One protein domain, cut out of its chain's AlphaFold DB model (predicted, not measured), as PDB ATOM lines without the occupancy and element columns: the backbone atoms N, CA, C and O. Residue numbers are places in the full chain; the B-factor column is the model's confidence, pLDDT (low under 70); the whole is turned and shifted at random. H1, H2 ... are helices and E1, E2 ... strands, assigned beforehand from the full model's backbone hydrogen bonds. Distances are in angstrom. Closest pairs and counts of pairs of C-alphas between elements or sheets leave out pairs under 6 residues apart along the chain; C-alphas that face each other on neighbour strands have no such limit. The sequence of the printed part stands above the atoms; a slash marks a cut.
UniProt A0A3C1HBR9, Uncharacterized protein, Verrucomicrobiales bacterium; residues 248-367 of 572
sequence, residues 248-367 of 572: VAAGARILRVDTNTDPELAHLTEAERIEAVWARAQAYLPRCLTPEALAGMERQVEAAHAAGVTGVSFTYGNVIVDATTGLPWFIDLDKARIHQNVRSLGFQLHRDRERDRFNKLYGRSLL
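AT A GLANCE: This is residues 248 to 367 of the 572 residues of an uncharacterized protein of Verrucomicrobiales bacterium (UniProt A0A3C1HBR9). Two long helices, H4 and H5, lie loosely side by side and run opposite ways, and the small antiparallel hairpin of E1 and E2 packs on H4, chiefly through E2. H2 meets the last residues of H5 at a corner and, with the short H1 beside it, makes the other end of the longest axis. The 120 printed residues hold five named helices and two named strands, in the order H1 H2 H3 H4 E1 E2 H5, and the class is mostly helix. The whole is compact, with a radius of gyration of the C-alphas of 15.4 A and spans of 46 by 37 by 25 A.

HOW THE PARTS SIT: H1, residues 256 to 260, is close to H2, residues 270 to 282, but not clearly touching it; their closest C-alphas, of Thr 259 and Val 277, are 7.8 A apart. H3, residues 285 to 288, meets H2 only through their tight link. H4, residues 291 to 306, meets H3 only through their tight link. E1, residues 319 to 322, and E2, residues 328 to 330, form a hairpin, with N 320 and O 329 2.9 A apart and N 329 and O 320 2.8 A apart, both within hydrogen-bond range. The closest C-alphas of H4 and E2 are those of Met 297 and Pro 328, 6.6 A apart. H5, residues 345 to 362, touches H2 with residues 361 to 362 alone, and the closest C-alphas, of Trp 278 and Leu 361, are 6.1 A apart. Their lines stand at a steep tilt of 54 degrees, the same way. H4 and H5 are close but not clearly touching, at a shallow tilt of 12 degrees, opposite ways; their closest C-alphas, of His 305 and Arg 351, are 6.7 A apart. H1 and H5 are apart. In H1, H2, H4 and H5 every O i to N i+4 pair is within hydrogen-bond range; H3 is too short for such a pair.

IN THESE COORDINATES: H1 begins at C-alpha 256, (282.195, 287.890, 381.323). From first to last C-alpha H2 measures 18.5 A, H4 22.4 A and H5 25.5 A. H4 begins at C-alpha 291, (304.161, 286.407, 397.939). H5 ends at C-alpha 362, (300.717, 290.011, 388.237).

THE WHOLE: The C-alphas of Pro 263 and Asn 341 are the two farthest apart, at 46.1 A. The links H4 to E1, of 12 residues, and E2 to H5, of 14 residues, are long, and their residues 309 to 310 and 337 to 338 pair antiparallel. The printed part has no cut. The mean pLDDT of the printed part is 94.9, and no printed residue is under 70.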
ATOM      1  N   VAL A 248     287.233 287.424 392.106       96.31
ATOM      2  CA  VAL A 248     285.806 287.781 392.135       96.31
ATOM      3  C   VAL A 248     285.270 287.740 393.563       96.31
ATOM      4  O   VAL A 248     284.642 288.704 393.998       96.31
ATOM      5  N   ALA A 249     285.603 286.702 394.331       95.69
ATOM      6  CA  ALA A 249     285.262 286.590 395.747       95.69
ATOM      7  C   ALA A 249     285.858 287.736 396.587       95.69
ATOM      8  O   ALA A 249     285.242 288.189 397.549       95.69
ATOM      9  N   ALA A 250     287.025 288.262 396.198       97.06
ATOM     10  CA  ALA A 250     287.624 289.443 396.817       97.06
ATOM     11  C   ALA A 250     286.981 290.778 396.382       97.06
ATOM     12  O   ALA A 250     287.328 291.824 396.942       97.06
ATOM     13  N   GLY A 251     286.054 290.753 395.418       97.00
ATOM     14  CA  GLY A 251     285.291 291.902 394.923       97.00
ATOM     15  C   GLY A 251     285.653 292.368 393.509       97.00
ATOM     16  O   GLY A 251     285.159 293.409 393.072       97.00
ATOM     17  N   ALA A 252     286.514 291.651 392.778       96.69
ATOM     18  CA  ALA A 252     286.897 292.041 391.424       96.69
ATOM     19  C   ALA A 252     285.766 291.769 390.413       96.69
ATOM     20  O   ALA A 252     285.388 290.626 390.171       96.69
ATOM     21  N   ARG A 253     285.277 292.816 389.739       95.31
ATOM     22  CA  ARG A 253     284.279 292.711 388.654       95.31
ATOM     23  C   ARG A 253     284.950 292.383 387.320       95.31
ATOM     24  O   ARG A 253     285.256 293.284 386.533       95.31
ATOM     25  N   ILE A 254     285.251 291.101 387.112       94.94
ATOM     26  CA  ILE A 254     286.066 290.615 385.982       94.94
ATOM     27  C   ILE A 254     285.460 289.423 385.234       94.94
ATOM     28  O   ILE A 254     286.087 288.922 384.296       94.94
ATOM     29  N   LEU A 255     284.268 288.955 385.620       91.12
ATOM     30  CA  LEU A 255     283.578 287.902 384.879       91.12
ATOM     31  C   LEU A 255     283.040 288.432 383.551       91.12
ATOM     32  O   LEU A 255     282.818 289.633 383.360       91.12
ATOM     33  N   ARG A 256     282.788 287.519 382.609       87.38
ATOM     34  CA  ARG A 256     282.195 287.890 381.323       87.38
ATOM     35  C   ARG A 256     280.810 288.515 381.505       87.38
ATOM     36  O   ARG A 256     280.475 289.472 380.808       87.38
ATOM     37  N   VAL A 257     280.024 287.985 382.439       86.06
ATOM     38  CA  VAL A 257     278.697 288.516 382.782       86.06
ATOM     39  C   VAL A 257     278.766 289.950 383.314       86.06
ATOM     40  O   VAL A 257     277.960 290.777 382.896       86.06
ATOM     41  N   ASP A 258     279.781 290.274 384.120       88.75
ATOM     42  CA  ASP A 258     279.971 291.620 384.677       88.75
ATOM     43  C   ASP A 258     280.450 292.613 383.618       88.75
ATOM     44  O   ASP A 258     280.024 293.762 383.581       88.75
ATOM     45  N   THR A 259     281.379 292.174 382.769       91.38
ATOM     46  CA  THR A 259     282.107 293.050 381.841       91.38
ATOM     47  C   THR A 259     281.336 293.350 380.558       91.38
ATOM     48  O   THR A 259     281.596 294.368 379.920       91.38
ATOM     49  N   ASN A 260     280.376 292.503 380.171       88.00
ATOM     50  CA  ASN A 260     279.527 292.754 379.003       88.00
ATOM     51  C   ASN A 260     278.504 293.872 379.232       88.00
ATOM     52  O   ASN A 260     278.101 294.522 378.273       88.00
ATOM     53  N   THR A 261     278.060 294.061 380.473       90.81
ATOM     54  CA  THR A 261     277.039 295.050 380.853       90.81
ATOM     55  C   THR A 261     277.645 296.297 381.492       90.81
ATOM     56  O   THR A 261     276.914 297.197 381.898       90.81
ATOM     57  N   ASP A 262     278.974 296.367 381.578       95.12
ATOM     58  CA  ASP A 262     279.668 297.449 382.257       95.12
ATOM     59  C   ASP A 262     279.721 298.732 381.402       95.12
ATOM     60  O   ASP A 262     280.413 298.756 380.375       95.12
ATOM     61  N   PRO A 263     279.049 299.824 381.819       95.25
ATOM     62  CA  PRO A 263     279.059 301.079 381.072       95.25
ATOM     63  C   PRO A 263     280.458 301.709 380.986       95.25
ATOM     64  O   PRO A 263     280.761 302.381 379.999       95.25
ATOM     65  N   GLU A 264     281.341 301.455 381.957       95.50
ATOM     66  CA  GLU A 264     282.719 301.962 381.934       95.50
ATOM     67  C   GLU A 264     283.561 301.300 380.840       95.50
ATOM     68  O   GLU A 264     284.544 301.877 380.384       95.50
ATOM     69  N   LEU A 265     283.187 300.097 380.395       95.88
ATOM     70  CA  LEU A 265     283.928 299.348 379.378       95.88
ATOM     71  C   LEU A 265     283.315 299.473 377.980       95.88
ATOM     72  O   LEU A 265     283.967 299.120 376.999       95.88
ATOM     73  N   ALA A 266     282.080 299.972 377.868       95.00
ATOM     74  CA  ALA A 266     281.311 299.974 376.623       95.00
ATOM     75  C   ALA A 266     281.946 300.803 375.489       95.00
ATOM     76  O   ALA A 266     281.757 300.487 374.317       95.00
ATOM     77  N   HIS A 267     282.702 301.851 375.832       95.38
ATOM     78  CA  HIS A 267     283.349 302.752 374.872       95.38
ATOM     79  C   HIS A 267     284.760 302.304 374.458       95.38
ATOM     80  O   HIS A 267     285.363 302.908 373.572       95.38
ATOM     81  N   LEU A 268     285.298 301.270 375.108       96.44
ATOM     82  CA  LEU A 268     286.653 300.789 374.879       96.44
ATOM     83  C   LEU A 268     286.690 299.792 373.720       96.44
ATOM     84  O   LEU A 268     285.767 299.003 373.505       96.44
ATOM     85  N   THR A 269     287.806 299.769 372.993       95.44
ATOM     86  CA  THR A 269     288.086 298.665 372.070       95.44
ATOM     87  C   THR A 269     288.272 297.358 372.840       95.44
ATOM     88  O   THR A 269     288.578 297.350 374.030       95.44
ATOM     89  N   GLU A 270     288.164 296.214 372.158       91.12
ATOM     90  CA  GLU A 270     288.349 294.906 372.805       91.12
ATOM     91  C   GLU A 270     289.697 294.780 373.535       91.12
ATOM     92  O   GLU A 270     289.774 294.222 374.628       91.12
ATOM     93  N   ALA A 271     290.767 295.323 372.951       90.81
ATOM     94  CA  ALA A 271     292.084 295.296 373.573       90.81
ATOM     95  C   ALA A 271     292.123 296.159 374.842       90.81
ATOM     96  O   ALA A 271     292.601 295.698 375.871       90.81
ATOM     97  N   GLU A 272     291.594 297.381 374.786       94.69
ATOM     98  CA  GLU A 272     291.536 298.287 375.940       94.69
ATOM     99  C   GLU A 272     290.648 297.730 377.055       94.69
ATOM    100  O   GLU A 272     291.017 297.802 378.225       94.69
ATOM    101  N   ARG A 273     289.527 297.097 376.698       94.44
ATOM    102  CA  ARG A 273     288.644 296.414 377.643       94.44
ATOM    103  C   ARG A 273     289.371 295.308 378.400       94.44
ATOM    104  O   ARG A 273     289.290 295.262 379.623       94.44
ATOM    105  N   ILE A 274     290.102 294.438 377.699       91.69
ATOM    106  CA  ILE A 274     290.901 293.376 378.332       91.69
ATOM    107  C   ILE A 274     291.896 293.973 379.335       91.69
ATOM    108  O   ILE A 274     292.026 293.475 380.450       91.69
ATOM    109  N   GLU A 275     292.566 295.059 378.957       92.94
ATOM    110  CA  GLU A 275     293.556 295.718 379.807       92.94
ATOM    111  C   GLU A 275     292.933 296.389 381.038       92.94
ATOM    112  O   GLU A 275     293.472 296.270 382.139       92.94
ATOM    113  N   ALA A 276     291.771 297.027 380.884       94.75
ATOM    114  CA  ALA A 276     291.011 297.587 381.999       94.75
ATOM    115  C   ALA A 276     290.559 296.493 382.983       94.75
ATOM    116  O   ALA A 276     290.708 296.641 384.196       94.75
ATOM    117  N   VAL A 277     290.077 295.357 382.471       95.19
ATOM    118  CA  VAL A 277     289.694 294.193 383.287       95.19
ATOM    119  C   VAL A 277     290.900 293.624 384.041       95.19
ATOM    120  O   VAL A 277     290.796 293.295 385.223       95.19
ATOM    121  N   TRP A 278     292.066 293.547 383.396       94.50
ATOM    122  CA  TRP A 278     293.295 293.091 384.048       94.50
ATOM    123  C   TRP A 278     293.753 294.021 385.167       94.50
ATOM    124  O   TRP A 278     294.121 293.530 386.235       94.50
ATOM    125  N   ALA A 279     293.686 295.335 384.949       94.00
ATOM    126  CA  ALA A 279     294.027 296.331 385.960       94.00
ATOM    127  C   ALA A 279     293.096 296.251 387.181       94.00
ATOM    128  O   ALA A 279     293.569 296.297 388.316       94.00
ATOM    129  N   ARG A 280     291.785 296.049 386.966       95.38
ATOM    130  CA  ARG A 280     290.818 295.845 388.060       95.38
ATOM    131  C   ARG A 280     291.175 294.637 388.916       95.38
ATOM    132  O   ARG A 280     291.204 294.753 390.133       95.38
ATOM    133  N   ALA A 281     291.485 293.499 388.296       96.31
ATOM    134  CA  ALA A 281     291.912 292.298 389.014       96.31
ATOM    135  C   ALA A 281     293.209 292.504 389.809       96.31
ATOM    136  O   ALA A 281     293.324 292.034 390.938       96.31
ATOM    137  N   GLN A 282     294.184 293.217 389.237       96.19
ATOM    138  CA  GLN A 282     295.504 293.390 389.840       96.19
ATOM    139  C   GLN A 282     295.437 294.003 391.249       96.19
ATOM    140  O   GLN A 282     296.202 293.603 392.126       96.19
ATOM    141  N   ALA A 283     294.483 294.908 391.493       95.62
ATOM    142  CA  ALA A 283     294.267 295.541 392.796       95.62
ATOM    143  C   ALA A 283     293.894 294.552 393.919       95.62
ATOM    144  O   ALA A 283     294.126 294.839 395.093       95.62
ATOM    145  N   TYR A 284     293.349 293.383 393.571       97.50
ATOM    146  CA  TYR A 284     292.914 292.363 394.527       97.50
ATOM    147  C   TYR A 284     293.926 291.225 394.700       97.50
ATOM    148  O   TYR A 284     293.813 290.465 395.660       97.50
ATOM    149  N   LEU A 285     294.953 291.126 393.843       96.19
ATOM    150  CA  LEU A 285     295.954 290.052 393.908       96.19
ATOM    151  C   LEU A 285     296.589 289.862 395.297       96.19
ATOM    152  O   LEU A 285     296.682 288.707 395.709       96.19
ATOM    153  N   PRO A 286     296.963 290.916 396.059       95.94
ATOM    154  CA  PRO A 286     297.552 290.737 397.391       95.94
ATOM    155  C   PRO A 286     296.630 290.052 398.410       95.94
ATOM    156  O   PRO A 286     297.113 289.564 399.425       95.94
ATOM    157  N   ARG A 287     295.309 290.031 398.167       95.88
ATOM    158  CA  ARG A 287     294.326 289.328 399.012       95.88
ATOM    159  C   ARG A 287     294.128 287.869 398.601       95.88
ATOM    160  O   ARG A 287     293.661 287.078 399.410       95.88
ATOM    161  N   CYS A 288     294.451 287.530 397.353       95.00
ATOM    162  CA  CYS A 288     294.176 286.218 396.764       95.00
ATOM    163  C   CYS A 288     295.425 285.337 396.650       95.00
ATOM    164  O   CYS A 288     295.303 284.120 396.574       95.00
ATOM    165  N   LEU A 289     296.620 285.933 396.600       93.31
ATOM    166  CA  LEU A 289     297.887 285.218 396.467       93.31
ATOM    167  C   LEU A 289     298.894 285.699 397.501       93.31
ATOM    168  O   LEU A 289     299.148 286.897 397.634       93.31
ATOM    169  N   THR A 290     299.545 284.747 398.164       92.62
ATOM    170  CA  THR A 290     300.712 285.042 398.993       92.62
ATOM    171  C   THR A 290     301.921 285.399 398.115       92.62
ATOM    172  O   THR A 290     302.002 284.969 396.952       92.62
ATOM    173  N   PRO A 291     302.902 286.156 398.640       93.56
ATOM    174  CA  PRO A 291     304.161 286.407 397.939       93.56
ATOM    175  C   PRO A 291     304.870 285.120 397.488       93.56
ATOM    176  O   PRO A 291     305.441 285.079 396.396       93.56
ATOM    177  N   GLU A 292     304.793 284.056 398.287       93.00
ATOM    178  CA  GLU A 292     305.399 282.752 398.014       93.00
ATOM    179  C   GLU A 292     304.705 282.037 396.853       93.00
ATOM    180  O   GLU A 292     305.388 281.493 395.981       93.00
ATOM    181  N   ALA A 293     303.367 282.068 396.807       92.38
ATOM    182  CA  ALA A 293     302.589 281.502 395.707       92.38
ATOM    183  C   ALA A 293     302.916 282.224 394.395       92.38
ATOM    184  O   ALA A 293     303.173 281.585 393.374       92.38
ATOM    185  N   LEU A 294     303.005 283.555 394.439       94.62
ATOM    186  CA  LEU A 294     303.345 284.380 393.286       94.62
ATOM    187  C   LEU A 294     304.784 284.143 392.796       94.62
ATOM    188  O   LEU A 294     305.013 283.992 391.596       94.62
ATOM    189  N   ALA A 295     305.749 284.024 393.711       93.88
ATOM    190  CA  ALA A 295     307.108 283.597 393.377       93.88
ATOM    191  C   ALA A 295     307.135 282.159 392.820       93.88
ATOM    192  O   ALA A 295     307.936 281.837 391.945       93.88
ATOM    193  N   GLY A 296     306.242 281.290 393.300       94.19
ATOM    194  CA  GLY A 296     305.990 279.970 392.731       94.19
ATOM    195  C   GLY A 296     305.561 280.054 391.270       94.19
ATOM    196  O   GLY A 296     306.170 279.400 390.431       94.19
ATOM    197  N   MET A 297     304.593 280.912 390.944       96.88
ATOM    198  CA  MET A 297     304.155 281.131 389.561       96.88
ATOM    199  C   MET A 297     305.305 281.603 388.670       96.88
ATOM    200  O   MET A 297     305.479 281.064 387.583       96.88
ATOM    201  N   GLU A 298     306.132 282.547 389.131       96.69
ATOM    202  CA  GLU A 298     307.320 282.992 388.388       96.69
ATOM    203  C   GLU A 298     308.267 281.836 388.061       96.69
ATOM    204  O   GLU A 298     308.686 281.688 386.913       96.69
ATOM    205  N   ARG A 299     308.557 280.975 389.046       95.56
ATOM    206  CA  ARG A 299     309.389 279.783 388.828       95.56
ATOM    207  C   ARG A 299     308.778 278.844 387.793       95.56
ATOM    208  O   ARG A 299     309.509 278.301 386.973       95.56
ATOM    209  N   GLN A 300     307.459 278.682 387.796       96.75
ATOM    210  CA  GLN A 300     306.744 277.840 386.834       96.75
ATOM    211  C   GLN A 300     306.799 278.422 385.405       96.75
ATOM    212  O   GLN A 300     306.993 277.676 384.445       96.75
ATOM    213  N   VAL A 301     306.701 279.751 385.248       97.56
ATOM    214  CA  VAL A 301     306.894 280.446 383.955       97.56
ATOM    215  C   VAL A 301     308.317 280.228 383.434       97.56
ATOM    216  O   VAL A 301     308.513 279.828 382.287       97.56
ATOM    217  N   GLU A 302     309.316 280.459 384.286       96.94
ATOM    218  CA  GLU A 302     310.729 280.272 383.946       96.94
ATOM    219  C   GLU A 302     311.037 278.808 383.598       96.94
ATOM    220  O   GLU A 302     311.737 278.550 382.620       96.94
ATOM    221  N   ALA A 303     310.461 277.842 384.321       97.06
ATOM    222  CA  ALA A 303     310.598 276.416 384.030       97.06
ATOM    223  C   ALA A 303     309.979 276.032 382.674       97.06
ATOM    224  O   ALA A 303     310.587 275.274 381.913       97.06
ATOM    225  N   ALA A 304     308.817 276.595 382.319       97.94
ATOM    226  CA  ALA A 304     308.227 276.406 380.994       97.94
ATOM    227  C   ALA A 304     309.148 276.949 379.887       97.94
ATOM    228  O   ALA A 304     309.387 276.268 378.885       97.94
ATOM    229  N   HIS A 305     309.725 278.141 380.084       98.06
ATOM    230  CA  HIS A 305     310.653 278.742 379.121       98.06
ATOM    231  C   HIS A 305     311.967 277.959 379.017       98.06
ATOM    232  O   HIS A 305     312.443 277.721 377.906       98.06
ATOM    233  N   ALA A 306     312.515 277.486 380.137       96.62
ATOM    234  CA  ALA A 306     313.689 276.612 380.176       96.62
ATOM    235  C   ALA A 306     313.447 275.284 379.441       96.62
ATOM    236  O   ALA A 306     314.331 274.783 378.747       96.62
ATOM    237  N   ALA A 307     312.219 274.758 379.498       97.00
ATOM    238  CA  ALA A 307     311.790 273.612 378.698       97.00
ATOM    239  C   ALA A 307     311.552 273.953 377.210       97.00
ATOM    240  O   ALA A 307     311.185 273.075 376.431       97.00
ATOM    241  N   GLY A 308     311.748 275.202 376.786       97.50
ATOM    242  CA  GLY A 308     311.538 275.652 375.413       97.50
ATOM    243  C   GLY A 308     310.076 275.870 375.036       97.50
ATOM    244  O   GLY A 308     309.762 275.949 373.848       97.50
ATOM    245  N   VAL A 309     309.175 275.985 376.011       98.25
ATOM    246  CA  VAL A 309     307.753 276.252 375.775       98.25
ATOM    247  C   VAL A 309     307.469 277.745 375.893       98.25
ATOM    248  O   VAL A 309     307.952 278.408 376.800       98.25
ATOM    249  N   THR A 310     306.682 278.284 374.964       98.38
ATOM    250  CA  THR A 310     306.098 279.639 375.038       98.38
ATOM    251  C   THR A 310     304.637 279.585 374.596       98.38
ATOM    252  O   THR A 310     304.165 278.534 374.181       98.38
ATOM    253  N   GLY A 311     303.907 280.695 374.631       96.69
ATOM    254  CA  GLY A 311     302.478 280.743 374.334       96.69
ATOM    255  C   GLY A 311     301.591 280.203 375.458       96.69
ATOM    256  O   GLY A 311     300.419 279.929 375.200       96.69
ATOM    257  N   VAL A 312     302.121 280.049 376.675       96.31
ATOM    258  CA  VAL A 312     301.323 279.637 377.835       96.31
ATOM    259  C   VAL A 312     300.471 280.824 378.283       96.31
ATOM    260  O   VAL A 312     300.939 281.960 378.390       96.31
ATOM    261  N   SER A 313     299.175 280.587 378.483       93.00
ATOM    262  CA  SER A 313     298.235 281.641 378.861       93.00
ATOM    263  C   SER A 313     298.117 281.728 380.377       93.00
ATOM    264  O   SER A 313     297.391 280.953 380.985       93.00
ATOM    265  N   PHE A 314     298.785 282.707 380.986       93.12
ATOM    266  CA  PHE A 314     298.721 282.966 382.432       93.12
ATOM    267  C   PHE A 314     297.600 283.937 382.817       93.12
ATOM    268  O   PHE A 314     297.781 284.804 383.660       93.12
ATOM    269  N   THR A 315     296.453 283.887 382.145       95.44
ATOM    270  CA  THR A 315     295.296 284.699 382.550       95.44
ATOM    271  C   THR A 315     294.697 284.151 383.841       95.44
ATOM    272  O   THR A 315     294.780 282.951 384.083       95.44
ATOM    273  N   TYR A 316     294.009 284.978 384.632       96.69
ATOM    274  CA  TYR A 316     293.436 284.546 385.917       96.69
ATOM    275  C   TYR A 316     292.486 283.337 385.810       96.69
ATOM    276  O   TYR A 316     292.451 282.507 386.710       96.69
ATOM    277  N   GLY A 317     291.760 283.192 384.694       95.88
ATOM    278  CA  GLY A 317     290.899 282.025 384.431       95.88
ATOM    279  C   GLY A 317     291.639 280.756 383.982       95.88
ATOM    280  O   GLY A 317     291.024 279.700 383.890       95.88
ATOM    281  N   ASN A 318     292.945 280.847 383.707       97.38
ATOM    282  CA  ASN A 318     293.793 279.733 383.268       97.38
ATOM    283  C   ASN A 318     294.798 279.294 384.353       97.38
ATOM    284  O   ASN A 318     295.717 278.520 384.079       97.38
ATOM    285  N   VAL A 319     294.623 279.784 385.582       97.81
ATOM    286  CA  VAL A 319     295.383 279.365 386.761       97.81
ATOM    287  C   VAL A 319     294.394 278.817 387.777       97.81
ATOM    288  O   VAL A 319     293.497 279.550 388.177       97.81
ATOM    289  N   ILE A 320     294.546 277.559 388.181       97.00
ATOM    290  CA  ILE A 320     293.797 276.956 389.295       97.00
ATOM    291  C   ILE A 320     294.689 276.977 390.533       97.00
ATOM    292  O   ILE A 320     295.857 276.605 390.437       97.00
ATOM    293  N   VAL A 321     294.162 277.402 391.678       95.38
ATOM    294  CA  VAL A 321     294.834 277.241 392.971       95.38
ATOM    295  C   VAL A 321     294.328 275.941 393.577       95.38
ATOM    296  O   VAL A 321     293.155 275.824 393.917       95.38
ATOM    297  N   ASP A 322     295.202 274.943 393.652       94.06
ATOM    298  CA  ASP A 322     294.868 273.640 394.224       94.06
ATOM    299  C   ASP A 322     294.527 273.795 395.709       94.06
ATOM    300  O   ASP A 322     295.337 274.288 396.495       94.06
ATOM    301  N   ALA A 323     293.325 273.372 396.094       92.88
ATOM    302  CA  ALA A 323     292.808 273.500 397.449       92.88
ATOM    303  C   ALA A 323     293.599 272.669 398.474       92.88
ATOM    304  O   ALA A 323     293.594 272.991 399.659       92.88
ATOM    305  N   THR A 324     294.282 271.612 398.031       91.44
ATOM    306  CA  THR A 324     295.058 270.715 398.897       91.44
ATOM    307  C   THR A 324     296.460 271.259 399.134       91.44
ATOM    308  O   THR A 324     296.948 271.266 400.261       91.44
ATOM    309  N   THR A 325     297.132 271.694 398.066       91.56
ATOM    310  CA  THR A 325     298.545 272.102 398.130       91.56
ATOM    311  C   THR A 325     298.739 273.613 398.251       91.56
ATOM    312  O   THR A 325     299.834 274.064 398.585       91.56
ATOM    313  N   GLY A 326     297.712 274.410 397.945       91.69
ATOM    314  CA  GLY A 326     297.803 275.864 397.797       91.69
ATOM    315  C   GLY A 326     298.641 276.304 396.590       91.69
ATOM    316  O   GLY A 326     298.907 277.495 396.420       91.69
ATOM    317  N   LEU A 327     299.100 275.362 395.759       92.12
ATOM    318  CA  LEU A 327     299.987 275.651 394.642       92.12
ATOM    319  C   LEU A 327     299.190 276.006 393.379       92.12
ATOM    320  O   LEU A 327     298.140 275.418 393.109       92.12
ATOM    321  N   PRO A 328     299.702 276.934 392.555       95.50
ATOM    322  CA  PRO A 328     299.087 277.282 391.285       95.50
ATOM    323  C   PRO A 328     299.363 276.207 390.223       95.50
ATOM    324  O   PRO A 328     300.491 275.722 390.087       95.50
ATOM    325  N   TRP A 329     298.340 275.897 389.431       97.38
ATOM    326  CA  TRP A 329     298.369 275.000 388.278       97.38
ATOM    327  C   TRP A 329     297.945 275.735 387.011       97.38
ATOM    328  O   TRP A 329     296.927 276.429 386.996       97.38
ATOM    329  N   PHE A 330     298.699 275.563 385.929       97.88
ATOM    330  CA  PHE A 330     298.408 276.180 384.638       97.88
ATOM    331  C   PHE A 330     297.589 275.245 383.755       97.88
ATOM    332  O   PHE A 330     297.970 274.101 383.503       97.88
ATOM    333  N   ILE A 331     296.466 275.751 383.253       97.75
ATOM    334  CA  ILE A 331     295.552 275.026 382.365       97.75
ATOM    335  C   ILE A 331     295.432 275.748 381.017       97.75
ATOM    336  O   ILE A 331     295.882 276.881 380.860       97.75
ATOM    337  N   ASP A 332     294.795 275.088 380.046       96.69
ATOM    338  CA  ASP A 332     294.526 275.634 378.706       96.69
ATOM    339  C   ASP A 332     295.812 276.016 377.945       96.69
ATOM    340  O   ASP A 332     296.180 277.184 377.796       96.69
ATOM    341  N   LEU A 333     296.512 274.986 377.458       97.44
ATOM    342  CA  LEU A 333     297.796 275.098 376.752       97.44
ATOM    343  C   LEU A 333     297.632 275.003 375.223       97.44
ATOM    344  O   LEU A 333     298.589 274.722 374.508       97.44
ATOM    345  N   ASP A 334     296.427 275.245 374.704       95.38
ATOM    346  CA  ASP A 334     296.087 275.112 373.278       95.38
ATOM    347  C   ASP A 334     296.856 276.079 372.358       95.38
ATOM    348  O   ASP A 334     296.983 275.841 371.156       95.38
ATOM    349  N   LYS A 335     297.381 277.171 372.922       95.88
ATOM    350  CA  LYS A 335     298.206 278.180 372.236       95.88
ATOM    351  C   LYS A 335     299.703 278.020 372.487       95.88
ATOM    352  O   LYS A 335     300.486 278.789 371.912       95.88
ATOM    353  N   ALA A 336     300.093 277.064 373.327       97.25
ATOM    354  CA  ALA A 336     301.485 276.836 373.655       97.25
ATOM    355  C   ALA A 336     302.263 276.289 372.447       97.25
ATOM    356  O   ALA A 336     301.717 275.712 371.504       97.25
ATOM    357  N   ARG A 337     303.568 276.544 372.441       96.31
ATOM    358  CA  ARG A 337     304.493 276.271 371.342       96.31
ATOM    359  C   ARG A 337     305.771 275.697 371.909       96.31
ATOM    360  O   ARG A 337     306.423 276.347 372.722       96.31
ATOM    361  N   ILE A 338     306.162 274.534 371.406       97.06
ATOM    362  CA  ILE A 338     307.436 273.903 371.741       97.06
ATOM    363  C   ILE A 338     308.491 274.373 370.737       97.06
ATOM    364  O   ILE A 338     308.362 274.179 369.527       97.06
ATOM    365  N   HIS A 339     309.549 274.995 371.243       95.62
ATOM    366  CA  HIS A 339     310.707 275.416 370.471       95.62
ATOM    367  C   HIS A 339     311.861 274.441 370.699       95.62
ATOM    368  O   HIS A 339     312.373 274.317 371.803       95.62
ATOM    369  N   GLN A 340     312.344 273.816 369.622       93.19
ATOM    370  CA  GLN A 340     313.524 272.940 369.683       93.19
ATOM    371  C   GLN A 340     314.813 273.701 370.026       93.19
ATOM    372  O   GLN A 340     315.767 273.120 370.532       93.19
ATOM    373  N   ASN A 341     314.857 275.002 369.727       93.44
ATOM    374  CA  ASN A 341     316.011 275.851 369.983       93.44
ATOM    375  C   ASN A 341     315.595 277.104 370.765       93.44
ATOM    376  O   ASN A 341     315.073 278.069 370.191       93.44
ATOM    377  N   VAL A 342     315.900 277.105 372.064       94.00
ATOM    378  CA  VAL A 342     315.677 278.231 372.992       94.00
ATOM    379  C   VAL A 342     316.561 279.450 372.693       94.00
ATOM    380  O   VAL A 342     316.329 280.548 373.184       94.00
ATOM    381  N   ARG A 343     317.571 279.308 371.830       89.62
ATOM    382  CA  ARG A 343     318.386 280.432 371.345       89.62
ATOM    383  C   ARG A 343     317.826 281.059 370.069       89.62
ATOM    384  O   ARG A 343     318.370 282.054 369.596       89.62
ATOM    385  N   SER A 344     316.758 280.500 369.496       90.06
ATOM    386  CA  SER A 344     316.133 281.072 368.304       90.06
ATOM    387  C   SER A 344     315.489 282.428 368.610       90.06
ATOM    388  O   SER A 344     314.885 282.632 369.664       90.06
ATOM    389  N   LEU A 345     315.561 283.354 367.650       87.31
ATOM    390  CA  LEU A 345     314.928 284.669 367.777       87.31
ATOM    391  C   LEU A 345     313.413 284.555 368.008       87.31
ATOM    392  O   LEU A 345     312.843 285.321 368.778       87.31
ATOM    393  N   GLY A 346     312.758 283.589 367.353       90.44
ATOM    394  CA  GLY A 346     311.325 283.342 367.522       90.44
ATOM    395  C   GLY A 346     310.959 282.984 368.962       90.44
ATOM    396  O   GLY A 346     310.025 283.569 369.501       90.44
ATOM    397  N   PHE A 347     311.727 282.087 369.589       95.62
ATOM    398  CA  PHE A 347     311.553 281.752 371.003       95.62
ATOM    399  C   PHE A 347     311.756 282.982 371.892       95.62
ATOM    400  O   PHE A 347     310.859 283.325 372.651       95.62
ATOM    401  N   GLN A 348     312.880 283.696 371.744       93.94
ATOM    402  CA  GLN A 348     313.203 284.864 372.578       93.94
ATOM    403  C   GLN A 348     312.104 285.935 372.516       93.94
ATOM    404  O   GLN A 348     311.684 286.460 373.544       93.94
ATOM    405  N   LEU A 349     311.574 286.209 371.318       92.88
ATOM    406  CA  LEU A 349     310.480 287.167 371.134       92.88
ATOM    407  C   LEU A 349     309.159 286.708 371.765       92.88
ATOM    408  O   LEU A 349     308.401 287.550 372.244       92.88
ATOM    409  N   HIS A 350     308.828 285.416 371.708       95.94
ATOM    410  CA  HIS A 350     307.603 284.899 372.325       95.94
ATOM    411  C   HIS A 350     307.719 284.850 373.846       95.94
ATOM    412  O   HIS A 350     306.820 285.338 374.525       95.94
ATOM    413  N   ARG A 351     308.851 284.359 374.354       97.19
ATOM    414  CA  ARG A 351     309.211 284.344 375.770       97.19
ATOM    415  C   ARG A 351     309.070 285.730 376.392       97.19
ATOM    416  O   ARG A 351     308.391 285.888 377.399       97.19
ATOM    417  N   ASP A 352     309.658 286.747 375.769       96.44
ATOM    418  CA  ASP A 352     309.637 288.104 376.317       96.44
ATOM    419  C   ASP A 352     308.237 288.721 376.304       96.44
ATOM    420  O   ASP A 352     307.847 289.341 377.285       96.44
ATOM    421  N   ARG A 353     307.436 288.489 375.254       95.81
ATOM    422  CA  ARG A 353     306.025 288.923 375.242       95.81
ATOM    423  C   ARG A 353     305.210 288.278 376.348       95.81
ATOM    424  O   ARG A 353     304.303 288.898 376.893       95.81
ATOM    425  N   GLU A 354     305.482 287.011 376.610       97.25
ATOM    426  CA  GLU A 354     304.797 286.269 377.650       97.25
ATOM    427  C   GLU A 354     305.187 286.785 379.039       97.25
ATOM    428  O   GLU A 354     304.302 287.028 379.854       97.25
ATOM    429  N   ARG A 355     306.475 287.075 379.268       97.75
ATOM    430  CA  ARG A 355     306.954 287.749 380.485       97.75
ATOM    431  C   ARG A 355     306.378 289.148 380.641       97.75
ATOM    432  O   ARG A 355     305.937 289.476 381.732       97.75
ATOM    433  N   ASP A 356     306.319 289.947 379.577       96.44
ATOM    434  CA  ASP A 356     305.685 291.270 379.609       96.44
ATOM    435  C   ASP A 356     304.209 291.156 380.018       96.44
ATOM    436  O   ASP A 356     303.740 291.900 380.878       96.44
ATOM    437  N   ARG A 357     303.473 290.188 379.450       95.94
ATOM    438  CA  ARG A 357     302.078 289.925 379.828       95.94
ATOM    439  C   ARG A 357     301.963 289.454 381.279       95.94
ATOM    440  O   ARG A 357     301.083 289.932 381.986       95.94
ATOM    441  N   PHE A 358     302.830 288.546 381.721       97.31
ATOM    442  CA  PHE A 358     302.848 288.060 383.099       97.31
ATOM    443  C   PHE A 358     303.147 289.198 384.085       97.31
ATOM    444  O   PHE A 358     302.404 289.403 385.037       97.31
ATOM    445  N   ASN A 359     304.176 289.999 383.812       97.00
ATOM    446  CA  ASN A 359     304.534 291.184 384.591       97.00
ATOM    447  C   ASN A 359     303.365 292.157 384.703       97.00
ATOM    448  O   ASN A 359     303.078 292.650 385.792       97.00
ATOM    449  N   LYS A 360     302.667 292.387 383.587       95.12
ATOM    450  CA  LYS A 360     301.502 293.263 383.534       95.12
ATOM    451  C   LYS A 360     300.340 292.750 384.380       95.12
ATOM    452  O   LYS A 360     299.801 293.516 385.166       95.12
ATOM    453  N   LEU A 361     299.982 291.474 384.234       95.94
ATOM    454  CA  LEU A 361     298.899 290.844 384.995       95.94
ATOM    455  C   LEU A 361     299.213 290.828 386.494       95.94
ATOM    456  O   LEU A 361     298.417 291.270 387.309       95.94
ATOM    457  N   TYR A 362     300.404 290.362 386.856       96.62
ATOM    458  CA  TYR A 362     300.717 290.011 388.237       96.62
ATOM    459  C   TYR A 362     301.521 291.067 389.004       96.62
ATOM    460  O   TYR A 362     301.899 290.837 390.151       96.62
ATOM    461  N   GLY A 363     301.817 292.217 388.389       95.12
ATOM    462  CA  GLY A 363     302.636 293.264 389.015       95.12
ATOM    463  C   GLY A 363     304.072 292.807 389.269       95.12
ATOM    464  O   GLY A 363     304.656 293.105 390.310       95.12
ATOM    465  N   ARG A 364     304.623 292.019 388.343       95.81
ATOM    466  CA  ARG A 364     305.944 291.388 388.467       95.81
ATOM    467  C   ARG A 364     306.977 292.020 387.547       95.81
ATOM    468  O   ARG A 364     306.676 292.911 386.757       95.81
ATOM    469  N   SER A 365     308.224 291.581 387.696       96.06
ATOM    470  CA  SER A 365     309.377 292.123 386.967       96.06
ATOM    471  C   SER A 365     310.311 291.023 386.453       96.06
ATOM    472  O   SER A 365     311.539 291.130 386.527       96.06
ATOM    473  N   LEU A 366     309.728 289.955 385.899       96.94
ATOM    474  CA  LEU A 366     310.467 288.968 385.117       96.94
ATOM    475  C   LEU A 366     311.256 289.680 384.021       96.94
ATOM    476  O   LEU A 366     310.729 290.533 383.303       96.94
ATOM    477  N   LEU A 367     312.533 289.328 383.894       97.56
ATOM    478  CA  LEU A 367     313.426 290.037 382.992       97.56
ATOM    479  C   LEU A 367     313.046 289.765 381.531       97.56
ATOM    480  O   LEU A 367     312.872 288.611 381.138       97.56
TER     481      LEU A 367